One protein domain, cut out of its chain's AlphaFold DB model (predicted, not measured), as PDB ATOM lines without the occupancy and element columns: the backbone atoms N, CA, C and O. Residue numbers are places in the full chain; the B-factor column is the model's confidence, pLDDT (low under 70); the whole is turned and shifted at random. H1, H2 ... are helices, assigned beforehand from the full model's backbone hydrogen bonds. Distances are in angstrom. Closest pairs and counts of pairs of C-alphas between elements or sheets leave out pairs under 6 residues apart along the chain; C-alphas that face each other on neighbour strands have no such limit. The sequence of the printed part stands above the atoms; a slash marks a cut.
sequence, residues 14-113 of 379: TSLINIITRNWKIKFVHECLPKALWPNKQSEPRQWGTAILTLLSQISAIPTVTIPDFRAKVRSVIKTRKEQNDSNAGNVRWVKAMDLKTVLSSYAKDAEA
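Overview. This is residues 14 to 113 of the 379 residues of an uncharacterized protein of Pyrenophora seminiperda CCB06 (UniProt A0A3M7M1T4). The longest helix, H3, crosses H4 at the end of a row of three helices, H1, H2 and H4, which lie side by side and run the same way with H2 between the other two. The long unnamed stretch of residues 24 to 49 winds over the same side of this row as H3, and the far end of H3 leads into a tip that sticks out, residues 84 to 89, from which the chain folds back to H4. The printed part has 100 residues with four named helices, H1, H2, H3 and H4 in that order along the chain, and no named strand; the class is all helix. It is compact, with a radius of gyration of the C-alphas of 13.2 A, and its C-alphas span 40 by 36 by 20 A.

Arrangement. H3, residues 67 to 85, touches H4, residues 97 to 112, with residues 70 to 78 alone, and H4 touches H3 with residues 99 to 103 alone. Their closest C-alphas are those of Val 77 and Asp 99, 6.1 A apart, and the two helices run opposite ways at a steep tilt of 58 degrees. H4 also touches H2, residues 50 to 60, where the closest C-alphas, those of Ile 52 and Ala 97, are 5.3 A apart. H2 and H4 run the same way at a shallow tilt of 23 degrees. On to H1, residues 14 to 23, H2 touches it with the C-alphas of Ser 57 and Ile 20 closest, 5.2 A apart. These two run the same way at a shallow tilt of 18 degrees. With two of the three touching pairs at a shallow tilt, the helix packing is mostly aligned, but only just. H1 is apart from both H3 and H4, and H2 and H3 are only just apart, with their closest C-alphas at 8.4 A. In H1, H2, H3 and H4 every O i to N i+4 pair is within hydrogen-bond range.

Along the chain. H3 has 19 residues and measures 26.4 A from C-alpha 67 at (-73.809, -28.985, 16.396) to C-alpha 85 at (-71.634, -32.355, 42.496). H4, 16 residues, measures 22.8 A and ends with C-alpha 112 at (-86.780, -14.991, 23.520). H2, 11 residues, measures 14.9 A. H1, 10 residues, measures 14.4 A and begins with C-alpha 14 at (-86.181, -44.941, 15.100).

Size, cuts and confidence. The two C-alphas farthest apart are those of Arg 22 and Ser 87, at 40.1 A. The printed part runs from residue 14 to 113 and has no cut. The links from H1 to H2, 26 residues, and from H3 to H4, 11 residues, are long; the link from H2 to H3, 6 residues, is short. Residues 84 to 89, of which 84 and 85 belong to H3, stand free. The mean pLDDT of the printed part is 86.6, and the model's confidence is under 70 at residues 86 to 91 and 112 to 113.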
ATOM      1  N   THR A  14     -86.646 -45.105  16.483       90.56
ATOM      2  CA  THR A  14     -86.181 -44.941  15.100       90.56
ATOM      3  C   THR A  14     -86.671 -43.634  14.475       90.56
ATOM      4  O   THR A  14     -85.902 -42.968  13.788       90.56
ATOM      5  N   SER A  15     -87.921 -43.223  14.729       92.12
ATOM      6  CA  SER A  15     -88.413 -41.930  14.236       92.12
ATOM      7  C   SER A  15     -87.681 -40.749  14.866       92.12
ATOM      8  O   SER A  15     -87.335 -39.826  14.139       92.12
ATOM      9  N   LEU A  16     -87.377 -40.796  16.170       92.44
ATOM     10  CA  LEU A  16     -86.602 -39.740  16.839       92.44
ATOM     11  C   LEU A  16     -85.192 -39.632  16.251       92.44
ATOM     12  O   LEU A  16     -84.742 -38.540  15.920       92.44
ATOM     13  N   ILE A  17     -84.528 -40.773  16.043       92.62
ATOM     14  CA  ILE A  17     -83.210 -40.844  15.399       92.62
ATOM     15  C   ILE A  17     -83.255 -40.196  14.009       92.62
ATOM     16  O   ILE A  17     -82.403 -39.368  13.700       92.62
ATOM     17  N   ASN A  18     -84.267 -40.521  13.199       93.00
ATOM     18  CA  ASN A  18     -84.420 -39.970  11.852       93.00
ATOM     19  C   ASN A  18     -84.712 -38.463  11.841       93.00
ATOM     20  O   ASN A  18     -84.320 -37.781  10.899       93.00
ATOM     21  N   ILE A  19     -85.421 -37.940  12.845       93.31
ATOM     22  CA  ILE A  19     -85.672 -36.497  12.966       93.31
ATOM     23  C   ILE A  19     -84.356 -35.770  13.258       93.31
ATOM     24  O   ILE A  19     -84.010 -34.832  12.544       93.31
ATOM     25  N   ILE A  20     -83.587 -36.257  14.235       93.44
ATOM     26  CA  ILE A  20     -82.304 -35.656  14.626       93.44
ATOM     27  C   ILE A  20     -81.322 -35.642  13.447       93.44
ATOM     28  O   ILE A  20     -80.721 -34.608  13.154       93.44
ATOM     29  N   THR A  21     -81.167 -36.772  12.743       93.88
ATOM     30  CA  THR A  21     -80.227 -36.864  11.614       93.88
ATOM     31  C   THR A  21     -80.609 -35.953  10.457       93.88
ATOM     32  O   THR A  21     -79.729 -35.362   9.835       93.88
ATOM     33  N   ARG A  22     -81.909 -35.790  10.185       92.88
ATOM     34  CA  ARG A  22     -82.402 -34.887   9.137       92.88
ATOM     35  C   ARG A  22     -82.183 -33.423   9.488       92.88
ATOM     36  O   ARG A  22     -81.677 -32.687   8.646       92.88
ATOM     37  N   ASN A  23     -82.528 -33.016  10.706       92.25
ATOM     38  CA  ASN A  23     -82.453 -31.611  11.103       92.25
ATOM     39  C   ASN A  23     -81.006 -31.108  11.146       92.25
ATOM     40  O   ASN A  23     -80.698 -30.049  10.610       92.25
ATOM     41  N   TRP A  24     -80.097 -31.907  11.706       90.81
ATOM     42  CA  TRP A  24     -78.676 -31.564  11.792       90.81
ATOM     43  C   TRP A  24     -77.838 -32.026  10.594       90.81
ATOM     44  O   TRP A  24     -76.629 -31.806  10.582       90.81
ATOM     45  N   LYS A  25     -78.461 -32.643   9.580       92.62
ATOM     46  CA  LYS A  25     -77.802 -33.150   8.361       92.62
ATOM     47  C   LYS A  25     -76.604 -34.073   8.651       92.62
ATOM     48  O   LYS A  25     -75.610 -34.059   7.929       92.62
ATOM     49  N   ILE A  26     -76.708 -34.893   9.698       91.25
ATOM     50  CA  ILE A  26     -75.679 -35.863  10.114       91.25
ATOM     51  C   ILE A  26     -76.029 -37.279   9.670       91.25
ATOM     52  O   ILE A  26     -77.204 -37.631   9.553       91.25
ATOM     53  N   LYS A  27     -75.012 -38.120   9.452       88.62
ATOM     54  CA  LYS A  27     -75.225 -39.510   9.011       88.62
ATOM     55  C   LYS A  27     -75.721 -40.380  10.156       88.62
ATOM     56  O   LYS A  27     -76.594 -41.227   9.966       88.62
ATOM     57  N   PHE A  28     -75.192 -40.146  11.353       89.19
ATOM     58  CA  PHE A  28     -75.523 -40.929  12.532       89.19
ATOM     59  C   PHE A  28     -75.738 -40.043  13.753       89.19
ATOM     60  O   PHE A  28     -74.979 -39.114  13.998       89.19
ATOM     61  N   VAL A  29     -76.724 -40.379  14.589       88.94
ATOM     62  CA  VAL A  29     -77.020 -39.618  15.820       88.94
ATOM     63  C   VAL A  29     -75.830 -39.570  16.772       88.94
ATOM     64  O   VAL A  29     -75.646 -38.571  17.449       88.94
ATOM     65  N   HIS A  30     -74.972 -40.592  16.799       87.31
ATOM     66  CA  HIS A  30     -73.788 -40.577  17.657       87.31
ATOM     67  C   HIS A  30     -72.764 -39.496  17.278       87.31
ATOM     68  O   HIS A  30     -71.891 -39.191  18.084       87.31
ATOM     69  N   GLU A  31     -72.880 -38.894  16.090       88.75
ATOM     70  CA  GLU A  31     -72.087 -37.734  15.682       88.75
ATOM     71  C   GLU A  31     -72.547 -36.448  16.378       88.75
ATOM     72  O   GLU A  31     -71.810 -35.473  16.354       88.75
ATOM     73  N   CYS A  32     -73.710 -36.385  17.038       88.50
ATOM     74  CA  CYS A  32     -74.106 -35.154  17.732       88.50
ATOM     75  C   CYS A  32     -73.255 -34.885  18.985       88.50
ATOM     76  O   CYS A  32     -72.967 -33.730  19.305       88.50
ATOM     77  N   LEU A  33     -72.775 -35.941  19.649       88.69
ATOM     78  CA  LEU A  33     -72.013 -35.872  20.894       88.69
ATOM     79  C   LEU A  33     -70.647 -36.564  20.753       88.69
ATOM     80  O   LEU A  33     -70.566 -37.646  20.171       88.69
ATOM     81  N   PRO A  34     -69.568 -36.005  21.332       87.00
ATOM     82  CA  PRO A  34     -68.299 -36.713  21.482       87.00
ATOM     83  C   PRO A  34     -68.464 -38.035  22.241       87.00
ATOM     84  O   PRO A  34     -69.278 -38.126  23.161       87.00
ATOM     85  N   LYS A  35     -67.628 -39.035  21.924       86.62
ATOM     86  CA  LYS A  35     -67.677 -40.380  22.537       86.62
ATOM     87  C   LYS A  35     -67.640 -40.354  24.069       86.62
ATOM     88  O   LYS A  35     -68.337 -41.126  24.717       86.62
ATOM     89  N   ALA A  36     -66.864 -39.436  24.646       85.25
ATOM     90  CA  ALA A  36     -66.746 -39.264  26.094       85.25
ATOM     91  C   ALA A  36     -68.065 -38.848  26.774       85.25
ATOM     92  O   ALA A  36     -68.270 -39.133  27.953       85.25
ATOM     93  N   LEU A  37     -68.958 -38.190  26.027       87.75
ATOM     94  CA  LEU A  37     -70.218 -37.640  26.521       87.75
ATOM     95  C   LEU A  37     -71.425 -38.539  26.229       87.75
ATOM     96  O   LEU A  37     -72.540 -38.204  26.636       87.75
ATOM     97  N   TRP A  38     -71.228 -39.673  25.550       90.44
ATOM     98  CA  TRP A  38     -72.316 -40.586  25.215       90.44
ATOM     99  C   TRP A  38     -73.048 -41.084  26.469       90.44
ATOM    100  O   TRP A  38     -72.394 -41.541  27.414       90.44
ATOM    101  N   PRO A  39     -74.396 -41.036  26.486       86.88
ATOM    102  CA  PRO A  39     -75.189 -41.516  27.610       86.88
ATOM    103  C   PRO A  39     -74.795 -42.936  28.013       86.88
ATOM    104  O   PRO A  39     -74.732 -43.834  27.173       86.88
ATOM    105  N   ASN A  40     -74.499 -43.138  29.299       83.44
ATOM    106  CA  ASN A  40     -74.095 -44.430  29.861       83.44
ATOM    107  C   ASN A  40     -72.922 -45.110  29.120       83.44
ATOM    108  O   ASN A  40     -72.792 -46.331  29.177       83.44
ATOM    109  N   LYS A  41     -72.070 -44.337  28.425       79.00
ATOM    110  CA  LYS A  41     -70.967 -44.830  27.576       79.00
ATOM    111  C   LYS A  41     -71.405 -45.773  26.444       79.00
ATOM    112  O   LYS A  41     -70.588 -46.532  25.923       79.00
ATOM    113  N   GLN A  42     -72.676 -45.746  26.051       84.62
ATOM    114  CA  GLN A  42     -73.190 -46.611  24.992       84.62
ATOM    115  C   GLN A  42     -72.971 -45.975  23.621       84.62
ATOM    116  O   GLN A  42     -73.277 -44.803  23.416       84.62
ATOM    117  N   SER A  43     -72.479 -46.750  22.657       83.69
ATOM    118  CA  SER A  43     -72.298 -46.298  21.270       83.69
ATOM    119  C   SER A  43     -73.579 -46.338  20.447       83.69
ATOM    120  O   SER A  43     -73.707 -45.627  19.454       83.69
ATOM    121  N   GLU A  44     -74.526 -47.188  20.837       87.06
ATOM    122  CA  GLU A  44     -75.764 -47.390  20.100       87.06
ATOM    123  C   GLU A  44     -76.833 -46.375  20.523       87.06
ATOM    124  O   GLU A  44     -77.316 -46.441  21.657       87.06
ATOM    125  N   PRO A  45     -77.316 -45.506  19.611       83.88
ATOM    126  CA  PRO A  45     -78.334 -44.508  19.941       83.88
ATOM    127  C   PRO A  45     -79.643 -45.118  20.448       83.88
ATOM    128  O   PRO A  45     -80.377 -44.487  21.199       83.88
ATOM    129  N   ARG A  46     -79.937 -46.368  20.068       87.25
ATOM    130  CA  ARG A  46     -81.127 -47.095  20.536       87.25
ATOM    131  C   ARG A  46     -81.101 -47.373  22.037       87.25
ATOM    132  O   ARG A  46     -82.164 -47.526  22.630       87.25
ATOM    133  N   GLN A  47     -79.914 -47.428  22.634       87.94
ATOM    134  CA  GLN A  47     -79.735 -47.719  24.051       87.94
ATOM    135  C   GLN A  47     -79.728 -46.441  24.914       87.94
ATOM    136  O   GLN A  47     -79.953 -46.516  26.117       87.94
ATOM    137  N   TRP A  48     -79.592 -45.253  24.303       86.88
ATOM    138  CA  TRP A  48     -79.523 -43.956  25.000       86.88
ATOM    139  C   TRP A  48     -80.804 -43.563  25.757       86.88
ATOM    140  O   TRP A  48     -80.802 -42.597  26.514       86.88
ATOM    141  N   GLY A  49     -81.895 -44.307  25.582       87.31
ATOM    142  CA  GLY A  49     -83.179 -44.046  26.222       87.31
ATOM    143  C   GLY A  49     -84.030 -43.017  25.473       87.31
ATOM    144  O   GLY A  49     -83.545 -42.057  24.871       87.31
ATOM    145  N   THR A  50     -85.347 -43.208  25.522       90.25
ATOM    146  CA  THR A  50     -86.327 -42.376  24.803       90.25
ATOM    147  C   THR A  50     -86.351 -40.929  25.285       90.25
ATOM    148  O   THR A  50     -86.541 -40.031  24.470       90.25
ATOM    149  N   ALA A  51     -86.117 -40.681  26.577       90.44
ATOM    150  CA  ALA A  51     -86.110 -39.333  27.147       90.44
ATOM    151  C   ALA A  51     -84.989 -38.462  26.554       90.44
ATOM    152  O   ALA A  51     -85.235 -37.330  26.146       90.44
ATOM    153  N   ILE A  52     -83.775 -39.010  26.448       92.44
ATOM    154  CA  ILE A  52     -82.623 -38.308  25.869       92.44
ATOM    155  C   ILE A  52     -82.848 -38.054  24.379       92.44
ATOM    156  O   ILE A  52     -82.664 -36.931  23.921       92.44
ATOM    157  N   LEU A  53     -83.311 -39.061  23.633       92.62
ATOM    158  CA  LEU A  53     -83.596 -38.903  22.204       92.62
ATOM    159  C   LEU A  53     -84.727 -37.903  21.936       92.62
ATOM    160  O   LEU A  53     -84.661 -37.161  20.963       92.62
ATOM    161  N   THR A  54     -85.746 -37.849  22.796       93.81
ATOM    162  CA  THR A  54     -86.823 -36.854  22.685       93.81
ATOM    163  C   THR A  54     -86.283 -35.439  22.881       93.81
ATOM    164  O   THR A  54     -86.578 -34.564  22.073       93.81
ATOM    165  N   LEU A  55     -85.445 -35.221  23.900       94.62
ATOM    166  CA  LEU A  55     -84.827 -33.915  24.150       94.62
ATOM    167  C   LEU A  55     -83.876 -33.512  23.018       94.62
ATOM    168  O   LEU A  55     -83.946 -32.389  22.535       94.62
ATOM    169  N   LEU A  56     -83.045 -34.435  22.527       94.19
ATOM    170  CA  LEU A  56     -82.192 -34.185  21.360       94.19
ATOM    171  C   LEU A  56     -83.019 -33.851  20.115       94.19
ATOM    172  O   LEU A  56     -82.654 -32.950  19.369       94.19
ATOM    173  N   SER A  57     -84.149 -34.532  19.906       93.81
ATOM    174  CA  SER A  57     -85.065 -34.219  18.809       93.81
ATOM    175  C   SER A  57     -85.630 -32.805  18.932       93.81
ATOM    176  O   SER A  57     -85.710 -32.119  17.918       93.81
ATOM    177  N   GLN A  58     -85.991 -32.361  20.139       93.69
ATOM    178  CA  GLN A  58     -86.482 -31.001  20.388       93.69
ATOM    179  C   GLN A  58     -85.395 -29.953  20.140       93.69
ATOM    180  O   GLN A  58     -85.642 -29.003  19.407       93.69
ATOM    181  N   ILE A  59     -84.185 -30.158  20.668       92.88
ATOM    182  CA  ILE A  59     -83.052 -29.244  20.452       92.88
ATOM    183  C   ILE A  59     -82.701 -29.178  18.962       92.88
ATOM    184  O   ILE A  59     -82.507 -28.099  18.419       92.88
ATOM    185  N   SER A  60     -82.683 -30.324  18.272       92.69
ATOM    186  CA  SER A  60     -82.392 -30.365  16.836       92.69
ATOM    187  C   SER A  60     -83.457 -29.685  15.980       92.69
ATOM    188  O   SER A  60     -83.173 -29.308  14.853       92.69
ATOM    189  N   ALA A  61     -84.691 -29.556  16.475       91.38
ATOM    190  CA  ALA A  61     -85.757 -28.873  15.752       91.38
ATOM    191  C   ALA A  61     -85.595 -27.343  15.767       91.38
ATOM    192  O   ALA A  61     -86.281 -26.665  15.007       91.38
ATOM    193  N   ILE A  62     -84.703 -26.805  16.607       89.44
ATOM    194  CA  ILE A  62     -84.420 -25.373  16.674       89.44
ATOM    195  C   ILE A  62     -83.475 -25.012  15.512       89.44
ATOM    196  O   ILE A  62     -82.344 -25.500  15.476       89.44
ATOM    197  N   PRO A  63     -83.900 -24.160  14.561       81.31
ATOM    198  CA  PRO A  63     -83.149 -23.911  13.329       81.31
ATOM    199  C   PRO A  63     -81.842 -23.136  13.545       81.31
ATOM    200  O   PRO A  63     -80.939 -23.223  12.719       81.31
ATOM    201  N   THR A  64     -81.722 -22.396  14.649       83.75
ATOM    202  CA  THR A  64     -80.527 -21.608  14.994       83.75
ATOM    203  C   THR A  64     -79.408 -22.450  15.610       83.75
ATOM    204  O   THR A  64     -78.273 -21.986  15.713       83.75
ATOM    205  N   VAL A  65     -79.690 -23.696  16.008       87.50
ATOM    206  CA  VAL A  65     -78.748 -24.527  16.764       87.50
ATOM    207  C   VAL A  65     -77.823 -25.294  15.831       87.50
ATOM    208  O   VAL A  65     -78.225 -26.242  15.150       87.50
ATOM    209  N   THR A  66     -76.540 -24.940  15.867       89.50
ATOM    210  CA  THR A  66     -75.482 -25.719  15.218       89.50
ATOM    211  C   THR A  66     -74.940 -26.798  16.164       89.50
ATOM    212  O   THR A  66     -74.944 -26.650  17.386       89.50
ATOM    213  N   ILE A  67     -74.437 -27.905  15.612       90.50
ATOM    214  CA  ILE A  67     -73.809 -28.985  16.396       90.50
ATOM    215  C   ILE A  67     -72.637 -28.497  17.273       90.50
ATOM    216  O   ILE A  67     -72.580 -28.916  18.432       90.50
ATOM    217  N   PRO A  68     -71.678 -27.675  16.786       90.25
ATOM    218  CA  PRO A  68     -70.582 -27.204  17.634       90.25
ATOM    219  C   PRO A  68     -71.071 -26.344  18.805       90.25
ATOM    220  O   PRO A  68     -70.604 -26.564  19.924       90.25
ATOM    221  N   ASP A  69     -72.042 -25.455  18.581       91.75
ATOM    222  CA  ASP A  69     -72.651 -24.644  19.643       91.75
ATOM    223  C   ASP A  69     -73.363 -25.526  20.682       91.75
ATOM    224  O   ASP A  69     -73.066 -25.463  21.876       91.75
ATOM    225  N   PHE A  70     -74.188 -26.473  20.221       93.31
ATOM    226  CA  PHE A  70     -74.826 -27.458  21.095       93.31
ATOM    227  C   PHE A  70     -73.806 -28.206  21.964       93.31
ATOM    228  O   PHE A  70     -73.978 -28.326  23.179       93.31
ATOM    229  N   ARG A  71     -72.706 -28.682  21.372       91.81
ATOM    230  CA  ARG A  71     -71.641 -29.372  22.114       91.81
ATOM    231  C   ARG A  71     -70.967 -28.459  23.137       91.81
ATOM    232  O   ARG A  71     -70.627 -28.935  24.220       91.81
ATOM    233  N   ALA A  72     -70.755 -27.184  22.816       91.25
ATOM    234  CA  ALA A  72     -70.190 -26.213  23.746       91.25
ATOM    235  C   ALA A  72     -71.118 -25.992  24.950       91.25
ATOM    236  O   ALA A  72     -70.672 -26.153  26.089       91.25
ATOM    237  N   LYS A  73     -72.417 -25.758  24.717       92.56
ATOM    238  CA  LYS A  73     -73.402 -25.592  25.799       92.56
ATOM    239  C   LYS A  73     -73.541 -26.846  26.658       92.56
ATOM    240  O   LYS A  73     -73.519 -26.751  27.882       92.56
ATOM    241  N   VAL A  74     -73.595 -28.032  26.047       93.00
ATOM    242  CA  VAL A  74     -73.629 -29.306  26.788       93.00
ATOM    243  C   VAL A  74     -72.389 -29.476  27.666       93.00
ATOM    244  O   VAL A  74     -72.516 -29.863  28.825       93.00
ATOM    245  N   ARG A  75     -71.188 -29.172  27.153       90.69
ATOM    246  CA  ARG A  75     -69.954 -29.233  27.953       90.69
ATOM    247  C   ARG A  75     -69.983 -28.251  29.121       90.69
ATOM    248  O   ARG A  75     -69.628 -28.651  30.226       90.69
ATOM    249  N   SER A  76     -70.449 -27.023  28.895       91.00
ATOM    250  CA  SER A  76     -70.605 -26.014  29.948       91.00
ATOM    251  C   SER A  76     -71.554 -26.496  31.051       91.00
ATOM    252  O   SER A  76     -71.183 -26.519  32.221       91.00
ATOM    253  N   VAL A  77     -72.728 -27.021  30.687       92.19
ATOM    254  CA  VAL A  77     -73.698 -27.569  31.651       92.19
ATOM    255  C   VAL A  77     -73.142 -28.769  32.422       92.19
ATOM    256  O   VAL A  77     -73.383 -28.919  33.619       92.19
ATOM    257  N   ILE A  78     -72.391 -29.650  31.763       89.38
ATOM    258  CA  ILE A  78     -71.758 -30.783  32.447       89.38
ATOM    259  C   ILE A  78     -70.674 -30.295  33.412       89.38
ATOM    260  O   ILE A  78     -70.544 -30.867  34.496       89.38
ATOM    261  N   LYS A  79     -69.923 -29.251  33.043       89.25
ATOM    262  CA  LYS A  79     -68.907 -28.627  33.896       89.25
ATOM    263  C   LYS A  79     -69.543 -28.003  35.139       89.25
ATOM    264  O   LYS A  79     -69.148 -28.374  36.238       89.25
ATOM    265  N   THR A  80     -70.593 -27.196  34.991       89.06
ATOM    266  CA  THR A  80     -71.301 -26.586  36.133       89.06
ATOM    267  C   THR A  80     -71.952 -27.635  37.028       89.06
ATOM    268  O   THR A  80     -71.849 -27.573  38.251       89.06
ATOM    269  N   ARG A  81     -72.558 -28.677  36.444       87.44
ATOM    270  CA  ARG A  81     -73.065 -29.818  37.213       87.44
ATOM    271  C   ARG A  81     -71.945 -30.512  37.980       87.44
ATOM    272  O   ARG A  81     -72.167 -30.948  39.106       87.44
ATOM    273  N   LYS A  82     -70.785 -30.714  37.357       85.50
ATOM    274  CA  LYS A  82     -69.646 -31.361  38.008       85.50
ATOM    275  C   LYS A  82     -69.172 -30.514  39.186       85.50
ATOM    276  O   LYS A  82     -69.081 -31.063  40.267       85.50
ATOM    277  N   GLU A  83     -69.015 -29.207  39.011       85.31
ATOM    278  CA  GLU A  83     -68.660 -28.279  40.093       85.31
ATOM    279  C   GLU A  83     -69.678 -28.322  41.248       85.31
ATOM    280  O   GLU A  83     -69.292 -28.383  42.410       85.31
ATOM    281  N   GLN A  84     -70.981 -28.401  40.948       82.50
ATOM    282  CA  GLN A  84     -72.032 -28.546  41.967       82.50
ATOM    283  C   GLN A  84     -72.026 -29.915  42.671       82.50
ATOM    284  O   GLN A  84     -72.379 -30.011  43.846       82.50
ATOM    285  N   ASN A  85     -71.659 -30.988  41.962       76.81
ATOM    286  CA  ASN A  85     -71.634 -32.355  42.496       76.81
ATOM    287  C   ASN A  85     -70.254 -32.789  43.002       76.81
ATOM    288  O   ASN A  85     -70.143 -33.867  43.574       76.81
ATOM    289  N   ASP A  86     -69.203 -31.986  42.847       63.69
ATOM    290  CA  ASP A  86     -67.912 -32.266  43.479       63.69
ATOM    291  C   ASP A  86     -68.059 -32.283  45.022       63.69
ATOM    292  O   ASP A  86     -67.287 -32.958  45.701       63.69
ATOM    293  N   SER A  87     -69.132 -31.679  45.559       61.28
ATOM    294  CA  SER A  87     -69.566 -31.791  46.961       61.28
ATOM    295  C   SER A  87     -70.412 -33.036  47.282       61.28
ATOM    296  O   SER A  87     -70.450 -33.458  48.434       61.28
ATOM    297  N   ASN A  88     -71.079 -33.654  46.297       54.72
ATOM    298  CA  ASN A  88     -72.038 -34.749  46.495       54.72
ATOM    299  C   ASN A  88     -71.711 -35.943  45.582       54.72
ATOM    300  O   ASN A  88     -71.916 -35.911  44.372       54.72
ATOM    301  N   ALA A  89     -71.204 -37.014  46.195       47.78
ATOM    302  CA  ALA A  89     -70.755 -38.276  45.602       47.78
ATOM    303  C   ALA A  89     -71.366 -38.647  44.229       47.78
ATOM    304  O   ALA A  89     -72.426 -39.264  44.136       47.78
ATOM    305  N   GLY A  90     -70.634 -38.357  43.146       56.25
ATOM    306  CA  GLY A  90     -70.916 -38.945  41.834       56.25
ATOM    307  C   GLY A  90     -70.551 -38.072  40.640       56.25
ATOM    308  O   GLY A  90     -71.429 -37.608  39.914       56.25
ATOM    309  N   ASN A  91     -69.256 -37.910  40.366       66.50
ATOM    310  CA  ASN A  91     -68.786 -37.242  39.151       66.50
ATOM    311  C   ASN A  91     -69.051 -38.117  37.908       66.50
ATOM    312  O   ASN A  91     -68.254 -38.987  37.537       66.50
ATOM    313  N   VAL A  92     -70.211 -37.906  37.287       70.25
ATOM    314  CA  VAL A  92     -70.605 -38.539  36.028       70.25
ATOM    315  C   VAL A  92     -70.118 -37.679  34.861       70.25
ATOM    316  O   VAL A  92     -70.566 -36.546  34.694       70.25
ATOM    317  N   ARG A  93     -69.223 -38.233  34.032       79.94
ATOM    318  CA  ARG A  93     -68.651 -37.544  32.857       79.94
ATOM    319  C   ARG A  93     -69.580 -37.514  31.628       79.94
ATOM    320  O   ARG A  93     -69.336 -36.726  30.726       79.94
ATOM    321  N   TRP A  94     -70.633 -38.334  31.577       86.81
ATOM    322  CA  TRP A  94     -71.551 -38.399  30.428       86.81
ATOM    323  C   TRP A  94     -72.814 -37.539  30.586       86.81
ATOM    324  O   TRP A  94     -73.158 -37.097  31.688       86.81
ATOM    325  N   VAL A  95     -73.516 -37.328  29.468       90.50
ATOM    326  CA  VAL A  95     -74.767 -36.561  29.395       90.50
ATOM    327  C   VAL A  95     -75.907 -37.302  30.096       90.50
ATOM    328  O   VAL A  95     -76.150 -38.486  29.850       90.50
ATOM    329  N   LYS A  96     -76.650 -36.580  30.934       90.50
ATOM    330  CA  LYS A  96     -77.923 -36.999  31.528       90.50
ATOM    331  C   LYS A  96     -79.072 -36.209  30.897       90.50
ATOM    332  O   LYS A  96     -78.888 -35.110  30.386       90.50
ATOM    333  N   ALA A  97     -80.294 -36.737  31.000       89.94
ATOM    334  CA  ALA A  97     -81.490 -36.046  30.507       89.94
ATOM    335  C   ALA A  97     -81.678 -34.652  31.139       89.94
ATOM    336  O   ALA A  97     -82.176 -33.748  30.481       89.94
ATOM    337  N   MET A  98     -81.259 -34.468  32.396       90.00
ATOM    338  CA  MET A  98     -81.310 -33.170  33.077       90.00
ATOM    339  C   MET A  98     -80.435 -32.117  32.385       90.00
ATOM    340  O   MET A  98     -80.897 -30.998  32.194       90.00
ATOM    341  N   ASP A  99     -79.231 -32.486  31.940       91.31
ATOM    342  CA  ASP A  99     -78.328 -31.557  31.245       91.31
ATOM    343  C   ASP A  99     -78.929 -31.101  29.911       91.31
ATOM    344  O   ASP A  99     -78.825 -29.948  29.516       91.31
ATOM    345  N   LEU A 100     -79.596 -32.011  29.198       93.44
ATOM    346  CA  LEU A 100     -80.251 -31.666  27.937       93.44
ATOM    347  C   LEU A 100     -81.474 -30.773  28.154       93.44
ATOM    348  O   LEU A 100     -81.758 -29.931  27.309       93.44
ATOM    349  N   LYS A 101     -82.180 -30.920  29.282       94.06
ATOM    350  CA  LYS A 101     -83.272 -30.008  29.647       94.06
ATOM    351  C   LYS A 101     -82.755 -28.596  29.898       94.06
ATOM    352  O   LYS A 101     -83.346 -27.660  29.382       94.06
ATOM    353  N   THR A 102     -81.660 -28.435  30.641       93.00
ATOM    354  CA  THR A 102     -81.094 -27.102  30.901       93.00
ATOM    355  C   THR A 102     -80.559 -26.457  29.624       93.00
ATOM    356  O   THR A 102     -80.800 -25.272  29.410       93.00
ATOM    357  N   VAL A 103     -79.930 -27.231  28.731       93.31
ATOM    358  CA  VAL A 103     -79.528 -26.747  27.399       93.31
ATOM    359  C   VAL A 103     -80.745 -26.324  26.575       93.31
ATOM    360  O   VAL A 103     -80.753 -25.225  26.026       93.31
ATOM    361  N   LEU A 104     -81.806 -27.135  26.529       93.38
ATOM    362  CA  LEU A 104     -83.041 -26.778  25.827       93.38
ATOM    363  C   LEU A 104     -83.660 -25.486  26.389       93.38
ATOM    364  O   LEU A 104     -84.062 -24.620  25.620       93.38
ATOM    365  N   SER A 105     -83.689 -25.327  27.714       91.88
ATOM    366  CA  SER A 105     -84.150 -24.093  28.358       91.88
ATOM    367  C   SER A 105     -83.256 -22.893  28.049       91.88
ATOM    368  O   SER A 105     -83.779 -21.794  27.916       91.88
ATOM    369  N   SER A 106     -81.937 -23.075  27.913       89.62
ATOM    370  CA  SER A 106     -81.042 -21.984  27.502       89.62
ATOM    371  C   SER A 106     -81.356 -21.513  26.086       89.62
ATOM    372  O   SER A 106     -81.508 -20.321  25.876       89.62
ATOM    373  N   TYR A 107     -81.603 -22.435  25.153       90.00
ATOM    374  CA  TYR A 107     -82.012 -22.070  23.798       90.00
ATOM    375  C   TYR A 107     -83.396 -21.429  23.735       90.00
ATOM    376  O   TYR A 107     -83.614 -20.556  22.905       90.00
ATOM    377  N   ALA A 108     -84.326 -21.841  24.601       87.31
ATOM    378  CA  ALA A 108     -85.625 -21.183  24.699       87.31
ATOM    379  C   ALA A 108     -85.480 -19.723  25.160       87.31
ATOM    380  O   ALA A 108     -86.099 -18.843  24.575       87.31
ATOM    381  N   LYS A 109     -84.612 -19.464  26.147       85.56
ATOM    382  CA  LYS A 109     -84.300 -18.105  26.612       85.56
ATOM    383  C   LYS A 109     -83.560 -17.287  25.560       85.56
ATOM    384  O   LYS A 109     -83.894 -16.132  25.357       85.56
ATOM    385  N   ASP A 110     -82.590 -17.885  24.871       78.62
ATOM    386  CA  ASP A 110     -81.833 -17.203  23.818       78.62
ATOM    387  C   ASP A 110     -82.732 -16.853  22.623       78.62
ATOM    388  O   ASP A 110     -82.539 -15.818  21.998       78.62
ATOM    389  N   ALA A 111     -83.732 -17.686  22.320       72.69
ATOM    390  CA  ALA A 111     -84.728 -17.401  21.289       72.69
ATOM    391  C   ALA A 111     -85.694 -16.269  21.683       72.69
ATOM    392  O   ALA A 111     -86.170 -15.561  20.804       72.69
ATOM    393  N   GLU A 112     -85.967 -16.092  22.978       63.62
ATOM    394  CA  GLU A 112     -86.780 -14.991  23.520       63.62
ATOM    395  C   GLU A 112     -85.963 -13.697  23.699       63.62
ATOM    396  O   GLU A 112     -86.509 -12.601  23.647       63.62
ATOM    397  N   ALA A 113     -84.641 -13.809  23.863       60.88
ATOM    398  CA  ALA A 113     -83.720 -12.685  24.031       60.88
ATOM    399  C   ALA A 113     -83.195 -12.090  22.709       60.88
ATOM    400  O   ALA A 113     -82.426 -11.129  22.748       60.88
TER     401      ALA A 113